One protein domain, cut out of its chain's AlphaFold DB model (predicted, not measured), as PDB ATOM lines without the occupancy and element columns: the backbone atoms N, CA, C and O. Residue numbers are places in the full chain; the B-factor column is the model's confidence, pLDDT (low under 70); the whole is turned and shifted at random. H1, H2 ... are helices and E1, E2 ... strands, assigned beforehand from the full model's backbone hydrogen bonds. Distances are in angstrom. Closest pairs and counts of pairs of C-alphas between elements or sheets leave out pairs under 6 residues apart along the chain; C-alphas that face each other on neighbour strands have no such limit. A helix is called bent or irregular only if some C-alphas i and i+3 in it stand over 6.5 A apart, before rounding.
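AT A GLANCE: This is residues 8 to 129 of the 145 residues of an uncharacterized protein of Pontibacter diazotrophicus (UniProt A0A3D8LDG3). Five helices pack as a crossed cluster, and a long, bent two-stranded hairpin, E1 and E2, runs past H4 and reaches away from the cluster with its turn at residues 65 to 70. H4, the longest helix, lies between H1 and the hairpin, while residues 81 to 102 make a wide loop from E2 back to H4. The printed part has 122 residues, in the order H1, H2, H3, E1, E2, H4, H5; the class is mixed, helices and strands, and the sheet E1 - E2 is antiparallel. The whole is compact by its radius of gyration of the C-alphas, 15.1 A, yet elongated, spanning 49 by 32 by 23 A.

HOW THE PARTS SIT: Begin with H1, residues 8 to 21, and go on to H2, residues 26 to 37; H1 touches H2 with residues 18 to 19 alone, the closest C-alphas being those of Ile 19 and Ser 28, 4.8 A apart. Next comes H3, residues 43 to 53, which touches H1 about perpendicular at 83 degrees, C-alphas 12 and 43 being closest at 5.2 A. Then look at the hairpin of E1, residues 56 to 64, and E2, residues 71 to 80: N 59 and O 77 are 2.9 A apart and N 75 and O 61 are 2.8 A apart, both within hydrogen-bond range. E2 bends by 52 degrees at residue 74. H4, residues 103 to 119, touches H1 at a steep tilt of 40 degrees, the same way, with C-alphas 11 and 107 closest at 5.4 A. Towards the hairpin, the closest C-alphas of H4 and E2 are those of Leu 110 and Pro 76, 5.5 A apart. H5, residues 124 to 129, touches H2 at a shallow tilt of 9 degrees, the same way; their closest C-alphas, 125 and 30, are 6.1 A apart. H1 and E1 are apart. In H1, H2, H3, H4 and H5 every O i to N i+4 pair is within hydrogen-bond range.

IN THESE COORDINATES: Find C-alpha 8 at (-55.769, -27.473, -26.234); from there H1 runs 19.8 A to C-alpha 21. H2 measures 16.4 A and H3 15.1 A. E1 and E2 each measure 24.4 A; E1 ends at C-alpha 64, (-32.961, -19.012, -21.975). H4 measures 24.6 A and H5 8.5 A, ending at C-alpha 129, (-56.777, -32.843, -50.384).

THE WHOLE: The two C-alphas farthest apart are those of Gln 37 and Arg 67, at 50.0 A. The printed part has no cut, and the link from E2 to H4, 22 residues, is long. The mean pLDDT of the printed part is 76.1; look for values under 70 at 32 residues, among them residues 57 to 60 and 81 to 105.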
ATOM      1  N   GLU A   8     -54.960 -27.047 -25.088       75.88
ATOM      2  CA  GLU A   8     -55.769 -27.473 -26.234       75.88
ATOM      3  C   GLU A   8     -57.084 -26.697 -26.325       75.88
ATOM      4  O   GLU A   8     -57.452 -26.249 -27.406       75.88
ATOM      5  N   THR A   9     -57.766 -26.445 -25.198       82.12
ATOM      6  CA  THR A   9     -58.988 -25.623 -25.187       82.12
ATOM      7  C   THR A   9     -58.718 -24.208 -25.696       82.12
ATOM      8  O   THR A   9     -59.508 -23.681 -26.476       82.12
ATOM      9  N   VAL A  10     -57.604 -23.590 -25.286       81.56
ATOM     10  CA  VAL A  10     -57.228 -22.252 -25.769       81.56
ATOM     11  C   VAL A  10     -56.898 -22.281 -27.254       81.56
ATOM     12  O   VAL A  10     -57.414 -21.451 -27.993       81.56
ATOM     13  N   PHE A  11     -56.111 -23.256 -27.705       83.56
ATOM     14  CA  PHE A  11     -55.783 -23.404 -29.121       83.56
ATOM     15  C   PHE A  11     -57.044 -23.563 -29.984       83.56
ATOM     16  O   PHE A  11     -57.250 -22.811 -30.934       83.56
ATOM     17  N   ASN A  12     -57.934 -24.485 -29.606       85.50
ATOM     18  CA  ASN A  12     -59.190 -24.742 -30.309       85.50
ATOM     19  C   ASN A  12     -60.085 -23.511 -30.379       85.50
ATOM     20  O   ASN A  12     -60.634 -23.212 -31.439       85.50
ATOM     21  N   ARG A  13     -60.206 -22.778 -29.266       89.62
ATOM     22  CA  ARG A  13     -60.973 -21.532 -29.222       89.62
ATOM     23  C   ARG A  13     -60.439 -20.527 -30.239       89.62
ATOM     24  O   ARG A  13     -61.233 -19.969 -30.983       89.62
ATOM     25  N   GLU A  14     -59.128 -20.301 -30.273       88.62
ATOM     26  CA  GLU A  14     -58.532 -19.289 -31.155       88.62
ATOM     27  C   GLU A  14     -58.645 -19.665 -32.637       88.62
ATOM     28  O   GLU A  14     -58.952 -18.804 -33.460       88.62
ATOM     29  N   VAL A  15     -58.473 -20.944 -32.986       88.50
ATOM     30  CA  VAL A  15     -58.684 -21.415 -34.365       88.50
ATOM     31  C   VAL A  15     -60.141 -21.237 -34.783       88.50
ATOM     32  O   VAL A  15     -60.405 -20.674 -35.845       88.50
ATOM     33  N   ALA A  16     -61.091 -21.664 -33.948       90.62
ATOM     34  CA  ALA A  16     -62.514 -21.512 -34.238       90.62
ATOM     35  C   ALA A  16     -62.902 -20.032 -34.404       90.62
ATOM     36  O   ALA A  16     -63.663 -19.676 -35.308       90.62
ATOM     37  N   ASP A  17     -62.334 -19.153 -33.574       91.38
ATOM     38  CA  ASP A  17     -62.537 -17.711 -33.679       91.38
ATOM     39  C   ASP A  17     -61.968 -17.130 -34.980       91.38
ATOM     40  O   ASP A  17     -62.614 -16.277 -35.590       91.38
ATOM     41  N   LEU A  18     -60.800 -17.589 -35.438       90.00
ATOM     42  CA  LEU A  18     -60.229 -17.178 -36.723       90.00
ATOM     43  C   LEU A  18     -61.075 -17.637 -37.910       90.00
ATOM     44  O   LEU A  18     -61.354 -16.821 -38.788       90.00
ATOM     45  N   ILE A  19     -61.535 -18.892 -37.912       90.44
ATOM     46  CA  ILE A  19     -62.419 -19.426 -38.960       90.44
ATOM     47  C   ILE A  19     -63.698 -18.589 -39.050       90.44
ATOM     48  O   ILE A  19     -64.114 -18.195 -40.138       90.44
ATOM     49  N   ARG A  20     -64.297 -18.262 -37.898       91.69
ATOM     50  CA  ARG A  20     -65.516 -17.452 -37.821       91.69
ATOM     51  C   ARG A  20     -65.299 -16.006 -38.266       91.69
ATOM     52  O   ARG A  20     -66.173 -15.441 -38.916       91.69
ATOM     53  N   ARG A  21     -64.178 -15.381 -37.887       91.12
ATOM     54  CA  ARG A  21     -63.871 -13.979 -38.235       91.12
ATOM     55  C   ARG A  21     -63.447 -13.817 -39.693       91.12
ATOM     56  O   ARG A  21     -63.758 -12.793 -40.292       91.12
ATOM     57  N   TYR A  22     -62.759 -14.808 -40.252       91.00
ATOM     58  CA  TYR A  22     -62.196 -14.764 -41.601       91.00
ATOM     59  C   TYR A  22     -62.606 -15.996 -42.422       91.00
ATOM     60  O   TYR A  22     -61.748 -16.794 -42.810       91.00
ATOM     61  N   PRO A  23     -63.905 -16.170 -42.727       90.50
ATOM     62  CA  PRO A  23     -64.395 -17.360 -43.425       90.50
ATOM     63  C   PRO A  23     -63.905 -17.458 -44.878       90.50
ATOM     64  O   PRO A  23     -63.872 -18.548 -45.437       90.50
ATOM     65  N   SER A  24     -63.501 -16.340 -45.493       88.12
ATOM     66  CA  SER A  24     -62.987 -16.291 -46.870       88.12
ATOM     67  C   SER A  24     -61.502 -16.635 -46.998       88.12
ATOM     68  O   SER A  24     -60.993 -16.757 -48.114       88.12
ATOM     69  N   TRP A  25     -60.778 -16.777 -45.884       91.12
ATOM     70  CA  TRP A  25     -59.379 -17.191 -45.928       91.12
ATOM     71  C   TRP A  25     -59.251 -18.624 -46.423       91.12
ATOM     72  O   TRP A  25     -60.000 -19.511 -46.010       91.12
ATOM     73  N   LYS A  26     -58.235 -18.868 -47.258       88.50
ATOM     74  CA  LYS A  26     -57.959 -20.203 -47.808       88.50
ATOM     75  C   LYS A  26     -57.757 -21.215 -46.686       88.50
ATOM     76  O   LYS A  26     -58.297 -22.312 -46.758       88.50
ATOM     77  N   ALA A  27     -57.040 -20.822 -45.631       88.50
ATOM     78  CA  ALA A  27     -56.867 -21.651 -44.444       88.50
ATOM     79  C   ALA A  27     -58.205 -21.987 -43.778       88.50
ATOM     80  O   ALA A  27     -58.473 -23.155 -43.533       88.50
ATOM     81  N   SER A  28     -59.071 -20.999 -43.532       90.94
ATOM     82  CA  SER A  28     -60.359 -21.219 -42.860       90.94
ATOM     83  C   SER A  28     -61.253 -22.200 -43.617       90.94
ATOM     84  O   SER A  28     -61.854 -23.082 -43.000       90.94
ATOM     85  N   VAL A  29     -61.298 -22.083 -44.948       89.50
ATOM     86  CA  VAL A  29     -62.027 -23.016 -45.819       89.50
ATOM     87  C   VAL A  29     -61.427 -24.417 -45.723       89.50
ATOM     88  O   VAL A  29     -62.141 -25.365 -45.408       89.50
ATOM     89  N   VAL A  30     -60.113 -24.555 -45.929       89.50
ATOM     90  CA  VAL A  30     -59.439 -25.864 -45.923       89.50
ATOM     91  C   VAL A  30     -59.549 -26.552 -44.563       89.50
ATOM     92  O   VAL A  30     -59.837 -27.743 -44.521       89.50
ATOM     93  N   ILE A  31     -59.378 -25.829 -43.454       90.12
ATOM     94  CA  ILE A  31     -59.509 -26.388 -42.100       90.12
ATOM     95  C   ILE A  31     -60.935 -26.893 -41.874       90.12
ATOM     96  O   ILE A  31     -61.117 -28.017 -41.414       90.12
ATOM     97  N   SER A  32     -61.941 -26.091 -42.230       89.50
ATOM     98  CA  SER A  32     -63.348 -26.468 -42.050       89.50
ATOM     99  C   SER A  32     -63.712 -27.708 -42.867       89.50
ATOM    100  O   SER A  32     -64.363 -28.613 -42.352       89.50
ATOM    101  N   GLU A  33     -63.275 -27.773 -44.125       89.31
ATOM    102  CA  GLU A  33     -63.518 -28.926 -44.998       89.31
ATOM    103  C   GLU A  33     -62.752 -30.172 -44.536       89.31
ATOM    104  O   GLU A  33     -63.330 -31.255 -44.475       89.31
ATOM    105  N   TYR A  34     -61.494 -30.023 -44.110       87.88
ATOM    106  CA  TYR A  34     -60.701 -31.122 -43.553       87.88
ATOM    107  C   TYR A  34     -61.358 -31.704 -42.297       87.88
ATOM    108  O   TYR A  34     -61.515 -32.920 -42.176       87.88
ATOM    109  N   MET A  35     -61.813 -30.842 -41.382       88.31
ATOM    110  CA  MET A  35     -62.498 -31.280 -40.167       88.31
ATOM    111  C   MET A  35     -63.786 -32.047 -40.474       88.31
ATOM    112  O   MET A  35     -64.042 -33.073 -39.845       88.31
ATOM    113  N   LYS A  36     -64.574 -31.604 -41.463       87.75
ATOM    114  CA  LYS A  36     -65.771 -32.333 -41.911       87.75
ATOM    115  C   LYS A  36     -65.418 -33.697 -42.505       87.75
ATOM    116  O   LYS A  36     -66.004 -34.694 -42.096       87.75
ATOM    117  N   GLN A  37     -64.461 -33.750 -43.435       84.69
ATOM    118  CA  GLN A  37     -64.073 -34.987 -44.126       84.69
ATOM    119  C   GLN A  37     -63.549 -36.058 -43.164       84.69
ATOM    120  O   GLN A  37     -63.859 -37.235 -43.321       84.69
ATOM    121  N   HIS A  38     -62.796 -35.648 -42.143       80.44
ATOM    122  CA  HIS A  38     -62.206 -36.559 -41.164       80.44
ATOM    123  C   HIS A  38     -63.027 -36.698 -39.872       80.44
ATOM    124  O   HIS A  38     -62.598 -37.385 -38.950       80.44
ATOM    125  N   SER A  39     -64.218 -36.086 -39.801       83.88
ATOM    126  CA  SER A  39     -65.071 -36.063 -38.599       83.88
ATOM    127  C   SER A  39     -64.345 -35.575 -37.335       83.88
ATOM    128  O   SER A  39     -64.637 -36.008 -36.217       83.88
ATOM    129  N   GLU A  40     -63.399 -34.651 -37.507       80.62
ATOM    130  CA  GLU A  40     -62.603 -34.097 -36.419       80.62
ATOM    131  C   GLU A  40     -63.425 -33.100 -35.610       80.62
ATOM    132  O   GLU A  40     -63.923 -32.099 -36.127       80.62
ATOM    133  N   LYS A  41     -63.526 -33.339 -34.301       78.19
ATOM    134  CA  LYS A  41     -64.165 -32.402 -33.360       78.19
ATOM    135  C   LYS A  41     -63.171 -31.400 -32.771       78.19
ATOM    136  O   LYS A  41     -63.576 -30.421 -32.148       78.19
ATOM    137  N   ASN A  42     -61.878 -31.660 -32.948       83.06
ATOM    138  CA  ASN A  42     -60.783 -30.970 -32.289       83.06
ATOM    139  C   ASN A  42     -59.898 -30.276 -33.336       83.06
ATOM    140  O   ASN A  42     -59.250 -30.939 -34.143       83.06
ATOM    141  N   CYS A  43     -59.851 -28.937 -33.323       83.12
ATOM    142  CA  CYS A  43     -59.015 -28.180 -34.260       83.12
ATOM    143  C   CYS A  43     -57.524 -28.483 -34.057       83.12
ATOM    144  O   CYS A  43     -56.771 -28.479 -35.022       83.12
ATOM    145  N   TYR A  44     -57.093 -28.753 -32.824       79.19
ATOM    146  CA  TYR A  44     -55.702 -29.055 -32.502       79.19
ATOM    147  C   TYR A  44     -55.220 -30.328 -33.209       79.19
ATOM    148  O   TYR A  44     -54.192 -30.299 -33.881       79.19
ATOM    149  N   GLU A  45     -55.989 -31.416 -33.123       76.31
ATOM    150  CA  GLU A  45     -55.673 -32.679 -33.805       76.31
ATOM    151  C   GLU A  45     -55.786 -32.546 -35.324       76.31
ATOM    152  O   GLU A  45     -54.885 -32.976 -36.049       76.31
ATOM    153  N   ALA A  46     -56.846 -31.889 -35.811       80.00
ATOM    154  CA  ALA A  46     -57.044 -31.649 -37.236       80.00
ATOM    155  C   ALA A  46     -55.862 -30.885 -37.847       80.00
ATOM    156  O   ALA A  46     -55.322 -31.283 -38.878       80.00
ATOM    157  N   LEU A  47     -55.417 -29.817 -37.182       80.56
ATOM    158  CA  LEU A  47     -54.289 -29.009 -37.631       80.56
ATOM    159  C   LEU A  47     -52.963 -29.749 -37.479       80.56
ATOM    160  O   LEU A  47     -52.139 -29.662 -38.376       80.56
ATOM    161  N   GLN A  48     -52.748 -30.544 -36.427       75.00
ATOM    162  CA  GLN A  48     -51.547 -31.384 -36.354       75.00
ATOM    163  C   GLN A  48     -51.434 -32.335 -37.556       75.00
ATOM    164  O   GLN A  48     -50.363 -32.429 -38.159       75.00
ATOM    165  N   ARG A  49     -52.529 -33.003 -37.942       75.62
ATOM    166  CA  ARG A  49     -52.532 -33.933 -39.085       75.62
ATOM    167  C   ARG A  49     -52.399 -33.211 -40.422       75.62
ATOM    168  O   ARG A  49     -51.598 -33.623 -41.260       75.62
ATOM    169  N   LEU A  50     -53.130 -32.112 -40.601       79.12
ATOM    170  CA  LEU A  50     -53.032 -31.263 -41.787       79.12
ATOM    171  C   LEU A  50     -51.599 -30.739 -41.961       79.12
ATOM    172  O   LEU A  50     -51.047 -30.808 -43.057       79.12
ATOM    173  N   GLY A  51     -50.974 -30.303 -40.869       75.75
ATOM    174  CA  GLY A  51     -49.586 -29.853 -40.825       75.75
ATOM    175  C   GLY A  51     -48.600 -30.893 -41.246       75.75
ATOM    176  O   GLY A  51     -47.804 -30.633 -42.141       75.75
ATOM    177  N   ALA A  52     -48.692 -32.080 -40.654       71.19
ATOM    178  CA  ALA A  52     -47.850 -33.198 -41.042       71.19
ATOM    179  C   ALA A  52     -47.936 -33.459 -42.559       71.19
ATOM    180  O   ALA A  52     -46.907 -33.655 -43.203       71.19
ATOM    181  N   GLY A  53     -49.132 -33.356 -43.154       68.94
ATOM    182  CA  GLY A  53     -49.345 -33.516 -44.598       68.94
ATOM    183  C   GLY A  53     -48.627 -32.487 -45.481       68.94
ATOM    184  O   GLY A  53     -48.291 -32.790 -46.625       68.94
ATOM    185  N   ILE A  54     -48.346 -31.293 -44.956       72.00
ATOM    186  CA  ILE A  54     -47.608 -30.224 -45.652       72.00
ATOM    187  C   ILE A  54     -46.213 -29.979 -45.057       72.00
ATOM    188  O   ILE A  54     -45.549 -28.998 -45.397       72.00
ATOM    189  N   GLY A  55     -45.759 -30.877 -44.179       69.81
ATOM    190  CA  GLY A  55     -44.463 -30.807 -43.519       69.81
ATOM    191  C   GLY A  55     -44.331 -29.649 -42.535       69.81
ATOM    192  O   GLY A  55     -43.272 -29.040 -42.491       69.81
ATOM    193  N   ILE A  56     -45.388 -29.306 -41.798       73.44
ATOM    194  CA  ILE A  56     -45.410 -28.306 -40.726       73.44
ATOM    195  C   ILE A  56     -45.514 -29.007 -39.365       73.44
ATOM    196  O   ILE A  56     -46.456 -29.755 -39.109       73.44
ATOM    197  N   GLU A  57     -44.594 -28.685 -38.461       69.19
ATOM    198  CA  GLU A  57     -44.535 -29.185 -37.090       69.19
ATOM    199  C   GLU A  57     -44.697 -28.044 -36.076       69.19
ATOM    200  O   GLU A  57     -44.081 -26.977 -36.188       69.19
ATOM    201  N   HIS A  58     -45.509 -28.284 -35.044       69.25
ATOM    202  CA  HIS A  58     -45.641 -27.386 -33.900       69.25
ATOM    203  C   HIS A  58     -44.440 -27.515 -32.970       69.25
ATOM    204  O   HIS A  58     -44.123 -28.611 -32.512       69.25
ATOM    205  N   HIS A  59     -43.836 -26.391 -32.597       68.31
ATOM    206  CA  HIS A  59     -42.774 -26.381 -31.604       68.31
ATOM    207  C   HIS A  59     -42.911 -25.198 -30.641       68.31
ATOM    208  O   HIS A  59     -43.421 -24.131 -30.978       68.31
ATOM    209  N   VAL A  60     -42.434 -25.369 -29.412       69.62
ATOM    210  CA  VAL A  60     -42.275 -24.269 -28.458       69.62
ATOM    211  C   VAL A  60     -40.815 -24.244 -28.047       69.62
ATOM    212  O   VAL A  60     -40.296 -25.212 -27.507       69.62
ATOM    213  N   MET A  61     -40.142 -23.136 -28.330       75.44
ATOM    214  CA  MET A  61     -38.751 -22.924 -27.961       75.44
ATOM    215  C   MET A  61     -38.672 -22.236 -26.605       75.44
ATOM    216  O   MET A  61     -39.309 -21.206 -26.383       75.44
ATOM    217  N   GLU A  62     -37.854 -22.766 -25.706       78.44
ATOM    218  CA  GLU A  62     -37.515 -22.063 -24.475       78.44
ATOM    219  C   GLU A  62     -36.570 -20.902 -24.786       78.44
ATOM    220  O   GLU A  62     -35.585 -21.046 -25.513       78.44
ATOM    221  N   VAL A  63     -36.855 -19.731 -24.222       80.94
ATOM    222  CA  VAL A  63     -35.944 -18.589 -24.269       80.94
ATOM    223  C   VAL A  63     -35.145 -18.572 -22.991       80.94
ATOM    224  O   VAL A  63     -35.650 -18.200 -21.932       80.94
ATOM    225  N   ILE A  64     -33.881 -18.954 -23.103       84.25
ATOM    226  CA  ILE A  64     -32.961 -19.012 -21.975       84.25
ATOM    227  C   ILE A  64     -32.276 -17.652 -21.813       84.25
ATOM    228  O   ILE A  64     -31.771 -17.063 -22.767       84.25
ATOM    229  N   SER A  65     -32.281 -17.127 -20.590       83.88
ATOM    230  CA  SER A  65     -31.546 -15.917 -20.223       83.88
ATOM    231  C   SER A  65     -30.036 -16.165 -20.341       83.88
ATOM    232  O   SER A  65     -29.520 -16.992 -19.586       83.88
ATOM    233  N   PRO A  66     -29.295 -15.416 -21.180       84.06
ATOM    234  CA  PRO A  66     -27.849 -15.609 -21.319       84.06
ATOM    235  C   PRO A  66     -27.086 -15.336 -20.018       84.06
ATOM    236  O   PRO A  66     -26.041 -15.920 -19.768       84.06
ATOM    237  N   ARG A  67     -27.623 -14.448 -19.168       88.06
ATOM    238  CA  ARG A  67     -26.994 -14.029 -17.908       88.06
ATOM    239  C   ARG A  67     -27.183 -15.034 -16.774       88.06
ATOM    240  O   ARG A  67     -26.356 -15.095 -15.876       88.06
ATOM    241  N   THR A  68     -28.304 -15.753 -16.758       88.12
ATOM    242  CA  THR A  68     -28.686 -16.601 -15.615       88.12
ATOM    243  C   THR A  68     -28.828 -18.075 -15.969       88.12
ATOM    244  O   THR A  68     -29.020 -18.878 -15.064       88.12
ATOM    245  N   GLY A  69     -28.808 -18.438 -17.256       87.62
ATOM    246  CA  GLY A  69     -29.057 -19.803 -17.729       87.62
ATOM    247  C   GLY A  69     -30.482 -20.310 -17.475       87.62
ATOM    248  O   GLY A  69     -30.786 -21.458 -17.769       87.62
ATOM    249  N   LYS A  70     -31.374 -19.474 -16.928       85.56
ATOM    250  CA  LYS A  70     -32.755 -19.851 -16.593       85.56
ATOM    251  C   LYS A  70     -33.709 -19.519 -17.735       85.56
ATOM    252  O   LYS A  70     -33.518 -18.517 -18.430       85.56
ATOM    253  N   VAL A  71     -34.773 -20.309 -17.871       80.19
ATOM    254  CA  VAL A  71     -35.876 -20.025 -18.798       80.19
ATOM    255  C   VAL A  71     -36.516 -18.687 -18.422       80.19
ATOM    256  O   VAL A  71     -37.030 -18.503 -17.320       80.19
ATOM    257  N   LYS A  72     -36.445 -17.726 -19.342       82.12
ATOM    258  CA  LYS A  72     -37.038 -16.387 -19.238       82.12
ATOM    259  C   LYS A  72     -38.443 -16.340 -19.847       82.12
ATOM    260  O   LYS A  72     -39.214 -15.431 -19.551       82.12
ATOM    261  N   GLY A  73     -38.770 -17.304 -20.702       76.00
ATOM    262  CA  GLY A  73     -40.087 -17.458 -21.302       76.00
ATOM    263  C   GLY A  73     -40.062 -18.453 -22.451       76.00
ATOM    264  O   GLY A  73     -39.096 -19.196 -22.617       76.00
ATOM    265  N   TYR A  74     -41.116 -18.436 -23.256       72.75
ATOM    266  CA  TYR A  74     -41.315 -19.393 -24.338       72.75
ATOM    267  C   TYR A  74     -41.685 -18.678 -25.636       72.75
ATOM    268  O   TYR A  74     -42.417 -17.682 -25.620       72.75
ATOM    269  N   TRP A  75     -41.167 -19.179 -26.756       72.88
ATOM    270  CA  TRP A  75     -41.484 -18.724 -28.107       72.88
ATOM    271  C   TRP A  75     -42.229 -19.830 -28.848       72.88
ATOM    272  O   TRP A  75     -41.665 -20.906 -29.052       72.88
ATOM    273  N   PRO A  76     -43.483 -19.600 -29.258       69.00
ATOM    274  CA  PRO A  76     -44.127 -20.483 -30.217       69.00
ATOM    275  C   PRO A  76     -43.347 -20.431 -31.532       69.00
ATOM    276  O   PRO A  76     -42.921 -19.363 -31.974       69.00
ATOM    277  N   SER A  77     -43.138 -21.592 -32.130       71.56
ATOM    278  CA  SER A  77     -42.377 -21.753 -33.356       71.56
ATOM    279  C   SER A  77     -43.043 -22.799 -34.236       71.56
ATOM    280  O   SER A  77     -43.675 -23.743 -33.761       71.56
ATOM    281  N   ILE A  78     -42.893 -22.611 -35.535       72.81
ATOM    282  CA  ILE A  78     -43.275 -23.590 -36.532       72.81
ATOM    283  C   ILE A  78     -41.984 -24.051 -37.196       72.81
ATOM    284  O   ILE A  78     -41.158 -23.229 -37.601       72.81
ATOM    285  N   LYS A  79     -41.793 -25.365 -37.277       71.56
ATOM    286  CA  LYS A  79     -40.672 -25.973 -37.992       71.56
ATOM    287  C   LYS A  79     -41.214 -26.685 -39.221       71.56
ATOM    288  O   LYS A  79     -42.277 -27.292 -39.154       71.56
ATOM    289  N   TYR A  80     -40.486 -26.615 -40.331       72.38
ATOM    290  CA  TYR A  80     -40.792 -27.447 -41.487       72.38
ATOM    291  C   TYR A  80     -40.013 -28.764 -41.428       72.38
ATOM    292  O   TYR A  80     -38.865 -28.787 -40.975       72.38
ATOM    293  N   SER A  81     -40.628 -29.850 -41.890       69.62
ATOM    294  CA  SER A  81     -40.002 -31.168 -41.951       69.62
ATOM    295  C   SER A  81     -38.814 -31.185 -42.920       69.62
ATOM    296  O   SER A  81     -38.694 -30.356 -43.830       69.62
ATOM    297  N   GLU A  82     -37.924 -32.160 -42.741       63.12
ATOM    298  CA  GLU A  82     -36.794 -32.369 -43.644       63.12
ATOM    299  C   GLU A  82     -37.274 -32.633 -45.083       63.12
ATOM    300  O   GLU A  82     -38.293 -33.286 -45.299       63.12
ATOM    301  N   GLY A  83     -36.596 -32.042 -46.073       61.94
ATOM    302  CA  GLY A  83     -37.009 -32.093 -47.482       61.94
ATOM    303  C   GLY A  83     -38.089 -31.082 -47.906       61.94
ATOM    304  O   GLY A  83     -38.321 -30.928 -49.105       61.94
ATOM    305  N   ASN A  84     -38.719 -30.337 -46.986       69.25
ATOM    306  CA  ASN A  84     -39.633 -29.256 -47.369       69.25
ATOM    307  C   ASN A  84     -38.845 -28.074 -47.988       69.25
ATOM    308  O   ASN A  84     -37.859 -27.639 -47.390       69.25
ATOM    309  N   PRO A  85     -39.272 -27.477 -49.123       69.00
ATOM    310  CA  PRO A  85     -38.593 -26.320 -49.733       69.00
ATOM    311  C   PRO A  85     -38.489 -25.076 -48.833       69.00
ATOM    312  O   PRO A  85     -37.708 -24.159 -49.106       69.00
ATOM    313  N   ARG A  86     -39.309 -25.011 -47.779       67.25
ATOM    314  CA  ARG A  86     -39.289 -23.968 -46.748       67.25
ATOM    315  C   ARG A  86     -38.448 -24.351 -45.522       67.25
ATOM    316  O   ARG A  86     -38.224 -23.500 -44.663       67.25
ATOM    317  N   ASN A  87     -37.936 -25.582 -45.440       65.69
ATOM    318  CA  ASN A  87     -37.031 -26.005 -44.373       65.69
ATOM    319  C   ASN A  87     -35.724 -25.191 -44.404       65.69
ATOM    320  O   ASN A  87     -35.209 -24.847 -45.466       65.69
ATOM    321  N   GLY A  88     -35.208 -24.821 -43.231       57.50
ATOM    322  CA  GLY A  88     -34.029 -23.957 -43.091       57.50
ATOM    323  C   GLY A  88     -34.271 -22.466 -43.365       57.50
ATOM    324  O   GLY A  88     -33.418 -21.643 -43.019       57.50
ATOM    325  N   ARG A  89     -35.436 -22.067 -43.905       56.19
ATOM    326  CA  ARG A  89     -35.808 -20.649 -43.954       56.19
ATOM    327  C   ARG A  89     -36.112 -20.185 -42.537       56.19
ATOM    328  O   ARG A  89     -37.073 -20.625 -41.912       56.19
ATOM    329  N   LYS A  90     -35.288 -19.267 -42.024       44.06
ATOM    330  CA  LYS A  90     -35.586 -18.530 -40.793       44.06
ATOM    331  C   LYS A  90     -36.807 -17.644 -41.040       44.06
ATOM    332  O   LYS A  90     -36.666 -16.474 -41.380       44.06
ATOM    333  N   HIS A  91     -38.003 -18.186 -40.834       48.53
ATOM    334  CA  HIS A  91     -39.214 -17.391 -40.667       48.53
ATOM    335  C   HIS A  91     -39.185 -16.762 -39.270       48.53
ATOM    336  O   HIS A  91     -39.896 -17.156 -38.352       48.53
ATOM    337  N   ILE A  92     -38.287 -15.792 -39.077       38.00
ATOM    338  CA  ILE A  92     -38.354 -14.904 -37.920       38.00
ATOM    339  C   ILE A  92     -39.343 -13.817 -38.308       38.00
ATOM    340  O   ILE A  92     -38.965 -12.795 -38.882       38.00
ATOM    341  N   MET A  93     -40.624 -14.030 -38.017       39.41
ATOM    342  CA  MET A  93     -41.525 -12.888 -38.004       39.41
ATOM    343  C   MET A  93     -41.046 -11.903 -36.937       39.41
ATOM    344  O   MET A  93     -40.698 -12.300 -35.821       39.41
ATOM    345  N   LYS A  94     -41.034 -10.608 -37.271       32.53
ATOM    346  CA  LYS A  94     -40.820  -9.542 -36.288       32.53
ATOM    347  C   LYS A  94     -41.920  -9.645 -35.233       32.53
ATOM    348  O   LYS A  94     -43.059  -9.254 -35.471       32.53
ATOM    349  N   PHE A  95     -41.572 -10.176 -34.065       35.31
ATOM    350  CA  PHE A  95     -42.430 -10.125 -32.893       35.31
ATOM    351  C   PHE A  95     -42.679  -8.657 -32.563       35.31
ATOM    352  O   PHE A  95     -41.733  -7.932 -32.258       35.31
ATOM    353  N   MET A  96     -43.939  -8.215 -32.597       38.84
ATOM    354  CA  MET A  96     -44.255  -6.896 -32.050       38.84
ATOM    355  C   MET A  96     -43.984  -6.873 -30.538       38.84
ATOM    356  O   MET A  96     -43.518  -5.854 -30.040       38.84
ATOM    357  N   HIS A  97     -44.127  -8.011 -29.833       43.75
ATOM    358  CA  HIS A  97     -43.751  -8.175 -28.423       43.75
ATOM    359  C   HIS A  97     -43.101  -9.546 -28.146       43.75
ATOM    360  O   HIS A  97     -43.603 -10.579 -28.576       43.75
ATOM    361  N   ALA A  98     -41.959  -9.523 -27.452       50.19
ATOM    362  CA  ALA A  98     -41.047 -10.641 -27.169       50.19
ATOM    363  C   ALA A  98     -41.589 -11.629 -26.077       50.19
ATOM    364  O   ALA A  98     -42.749 -11.493 -25.697       50.19
ATOM    365  N   PRO A  99     -40.813 -12.639 -25.592       58.34
ATOM    366  CA  PRO A  99     -41.307 -13.936 -25.079       58.34
ATOM    367  C   PRO A  99     -42.488 -13.868 -24.113       58.34
ATOM    368  O   PRO A  99     -42.500 -13.075 -23.171       58.34
ATOM    369  N   TYR A 100     -43.417 -14.813 -24.262       63.84
ATOM    370  CA  TYR A 100     -44.517 -14.966 -23.323       63.84
ATOM    371  C   TYR A 100     -44.029 -15.629 -22.030       63.84
ATOM    372  O   TYR A 100     -43.378 -16.676 -22.044       63.84
ATOM    373  N   GLN A 101     -44.399 -15.033 -20.897       62.03
ATOM    374  CA  GLN A 101     -44.142 -15.585 -19.562       62.03
ATOM    375  C   GLN A 101     -45.099 -16.735 -19.198       62.03
ATOM    376  O   GLN A 101     -44.871 -17.444 -18.223       62.03
ATOM    377  N   CYS A 102     -46.184 -16.922 -19.959       66.88
ATOM    378  CA  CYS A 102     -47.219 -17.918 -19.692       66.88
ATOM    379  C   CYS A 102     -47.363 -18.883 -20.882       66.88
ATOM    380  O   CYS A 102     -47.753 -18.428 -21.962       66.88
ATOM    381  N   PRO A 103     -47.152 -20.201 -20.693       65.00
ATOM    382  CA  PRO A 103     -47.290 -21.199 -21.755       65.00
ATOM    383  C   PRO A 103     -48.656 -21.185 -22.447       65.00
ATOM    384  O   PRO A 103     -48.738 -21.400 -23.648       65.00
ATOM    385  N   ILE A 104     -49.737 -20.882 -21.721       66.12
ATOM    386  CA  ILE A 104     -51.093 -20.837 -22.291       66.12
ATOM    387  C   ILE A 104     -51.213 -19.735 -23.357       66.12
ATOM    388  O   ILE A 104     -51.806 -19.965 -24.408       66.12
ATOM    389  N   LYS A 105     -50.598 -18.564 -23.138       66.94
ATOM    390  CA  LYS A 105     -50.569 -17.481 -24.140       66.94
ATOM    391  C   LYS A 105     -49.744 -17.857 -25.378       66.94
ATOM    392  O   LYS A 105     -50.024 -17.356 -26.461       66.94
ATOM    393  N   CYS A 106     -48.780 -18.774 -25.243       70.50
ATOM    394  CA  CYS A 106     -48.061 -19.318 -26.395       70.50
ATOM    395  C   CYS A 106     -48.972 -20.151 -27.297       70.50
ATOM    396  O   CYS A 106     -48.795 -20.108 -28.507       70.50
ATOM    397  N   HIS A 107     -49.940 -20.883 -26.734       72.00
ATOM    398  CA  HIS A 107     -50.869 -21.694 -27.526       72.00
ATOM    399  C   HIS A 107     -51.879 -20.846 -28.306       72.00
ATOM    400  O   HIS A 107     -52.202 -21.208 -29.432       72.00
ATOM    401  N   ASP A 108     -52.310 -19.704 -27.757       78.38
ATOM    402  CA  ASP A 108     -53.080 -18.704 -28.516       78.38
ATOM    403  C   ASP A 108     -52.280 -18.227 -29.736       78.38
ATOM    404  O   ASP A 108     -52.704 -18.373 -30.881       78.38
ATOM    405  N   TYR A 109     -51.058 -17.745 -29.510       76.44
ATOM    406  CA  TYR A 109     -50.243 -17.238 -30.608       76.44
ATOM    407  C   TYR A 109     -49.882 -18.325 -31.628       76.44
ATOM    408  O   TYR A 109     -49.935 -18.066 -32.829       76.44
ATOM    409  N   LEU A 110     -49.557 -19.541 -31.172       78.19
ATOM    410  CA  LEU A 110     -49.275 -20.680 -32.046       78.19
ATOM    411  C   LEU A 110     -50.466 -20.979 -32.964       78.19
ATOM    412  O   LEU A 110     -50.255 -21.146 -34.159       78.19
ATOM    413  N   ALA A 111     -51.697 -20.979 -32.436       82.12
ATOM    414  CA  ALA A 111     -52.903 -21.170 -33.240       82.12
ATOM    415  C   ALA A 111     -53.007 -20.131 -34.366       82.12
ATOM    416  O   ALA A 111     -53.247 -20.486 -35.520       82.12
ATOM    417  N   ARG A 112     -52.763 -18.852 -34.057       82.62
ATOM    418  CA  ARG A 112     -52.820 -17.778 -35.062       82.62
ATOM    419  C   ARG A 112     -51.737 -17.913 -36.120       82.62
ATOM    420  O   ARG A 112     -52.045 -17.835 -37.304       82.62
ATOM    421  N   GLN A 113     -50.495 -18.150 -35.696       79.62
ATOM    422  CA  GLN A 113     -49.373 -18.366 -36.615       79.62
ATOM    423  C   GLN A 113     -49.648 -19.500 -37.574       79.62
ATOM    424  O   GLN A 113     -49.412 -19.381 -38.768       79.62
ATOM    425  N   TYR A 114     -50.186 -20.584 -37.040       81.88
ATOM    426  CA  TYR A 114     -50.474 -21.749 -37.830       81.88
ATOM    427  C   TYR A 114     -51.476 -21.448 -38.942       81.88
ATOM    428  O   TYR A 114     -51.223 -21.733 -40.109       81.88
ATOM    429  N   VAL A 115     -52.601 -20.820 -38.596       85.56
ATOM    430  CA  VAL A 115     -53.627 -20.445 -39.576       85.56
ATOM    431  C   VAL A 115     -53.070 -19.457 -40.609       85.56
ATOM    432  O   VAL A 115     -53.411 -19.566 -41.786       85.56
ATOM    433  N   TYR A 116     -52.193 -18.533 -40.207       85.19
ATOM    434  CA  TYR A 116     -51.537 -17.603 -41.134       85.19
ATOM    435  C   TYR A 116     -50.592 -18.325 -42.100       85.19
ATOM    436  O   TYR A 116     -50.706 -18.137 -43.306       85.19
ATOM    437  N   GLU A 117     -49.738 -19.220 -41.602       82.50
ATOM    438  CA  GLU A 117     -48.828 -20.010 -42.440       82.50
ATOM    439  C   GLU A 117     -49.580 -20.909 -43.426       82.50
ATOM    440  O   GLU A 117     -49.204 -21.012 -44.597       82.50
ATOM    441  N   LEU A 118     -50.688 -21.516 -42.992       84.31
ATOM    442  CA  LEU A 118     -51.584 -22.221 -43.904       84.31
ATOM    443  C   LEU A 118     -52.120 -21.286 -44.984       84.31
ATOM    444  O   LEU A 118     -52.100 -21.625 -46.166       84.31
ATOM    445  N   ASN A 119     -52.593 -20.103 -44.602       86.69
ATOM    446  CA  ASN A 119     -53.188 -19.164 -45.544       86.69
ATOM    447  C   ASN A 119     -52.172 -18.669 -46.589       86.69
ATOM    448  O   ASN A 119     -52.529 -18.496 -47.757       86.69
ATOM    449  N   ASP A 120     -50.911 -18.532 -46.182       83.81
ATOM    450  CA  ASP A 120     -49.780 -18.134 -47.024       83.81
ATOM    451  C   ASP A 120     -49.144 -19.316 -47.780       83.81
ATOM    452  O   ASP A 120     -48.164 -19.149 -48.518       83.81
ATOM    453  N   THR A 121     -49.674 -20.530 -47.619       78.50
ATOM    454  CA  THR A 121     -49.234 -21.713 -48.363       78.50
ATOM    455  C   THR A 121     -49.877 -21.719 -49.758       78.50
ATOM    456  O   THR A 121     -51.101 -21.855 -49.887       78.50
ATOM    457  N   PRO A 122     -49.089 -21.585 -50.846       78.56
ATOM    458  CA  PRO A 122     -49.609 -21.662 -52.205       78.56
ATOM    459  C   PRO A 122     -50.240 -23.027 -52.447       78.56
ATOM    460  O   PRO A 122     -49.722 -24.039 -51.989       78.56
ATOM    461  N   ASN A 123     -51.347 -23.061 -53.189       78.38
ATOM    462  CA  ASN A 123     -52.042 -24.304 -53.535       78.38
ATOM    463  C   ASN A 123     -52.387 -25.192 -52.319       78.38
ATOM    464  O   ASN A 123     -52.471 -26.408 -52.471       78.38
ATOM    465  N   LEU A 124     -52.616 -24.600 -51.134       80.88
ATOM    466  CA  LEU A 124     -52.894 -25.323 -49.883       80.88
ATOM    467  C   LEU A 124     -53.909 -26.460 -50.067       80.88
ATOM    468  O   LEU A 124     -53.634 -27.595 -49.698       80.88
ATOM    469  N   ALA A 125     -55.055 -26.173 -50.689       81.44
ATOM    470  CA  ALA A 125     -56.098 -27.172 -50.917       81.44
ATOM    471  C   ALA A 125     -55.603 -28.375 -51.744       81.44
ATOM    472  O   ALA A 125     -55.969 -29.504 -51.442       81.44
ATOM    473  N   LYS A 126     -54.727 -28.161 -52.736       79.44
ATOM    474  CA  LYS A 126     -54.145 -29.250 -53.540       79.44
ATOM    475  C   LYS A 126     -53.177 -30.103 -52.731       79.44
ATOM    476  O   LYS A 126     -53.163 -31.318 -52.891       79.44
ATOM    477  N   HIS A 127     -52.381 -29.475 -51.867       75.25
ATOM    478  CA  HIS A 127     -51.467 -30.195 -50.985       75.25
ATOM    479  C   HIS A 127     -52.216 -31.030 -49.942       75.25
ATOM    480  O   HIS A 127     -51.831 -32.169 -49.693       75.25
ATOM    481  N   VAL A 128     -53.293 -30.480 -49.374       76.81
ATOM    482  CA  VAL A 128     -54.071 -31.119 -48.304       76.81
ATOM    483  C   VAL A 128     -54.994 -32.206 -48.841       76.81
ATOM    484  O   VAL A 128     -55.002 -33.312 -48.312       76.81
ATOM    485  N   PHE A 129     -55.755 -31.919 -49.896       79.56
ATOM    486  CA  PHE A 129     -56.777 -32.843 -50.384       79.56
ATOM    487  C   PHE A 129     -56.303 -33.762 -51.498       79.56
ATOM    488  O   PHE A 129     -57.113 -34.585 -51.899       79.56
TER     489      PHE A 129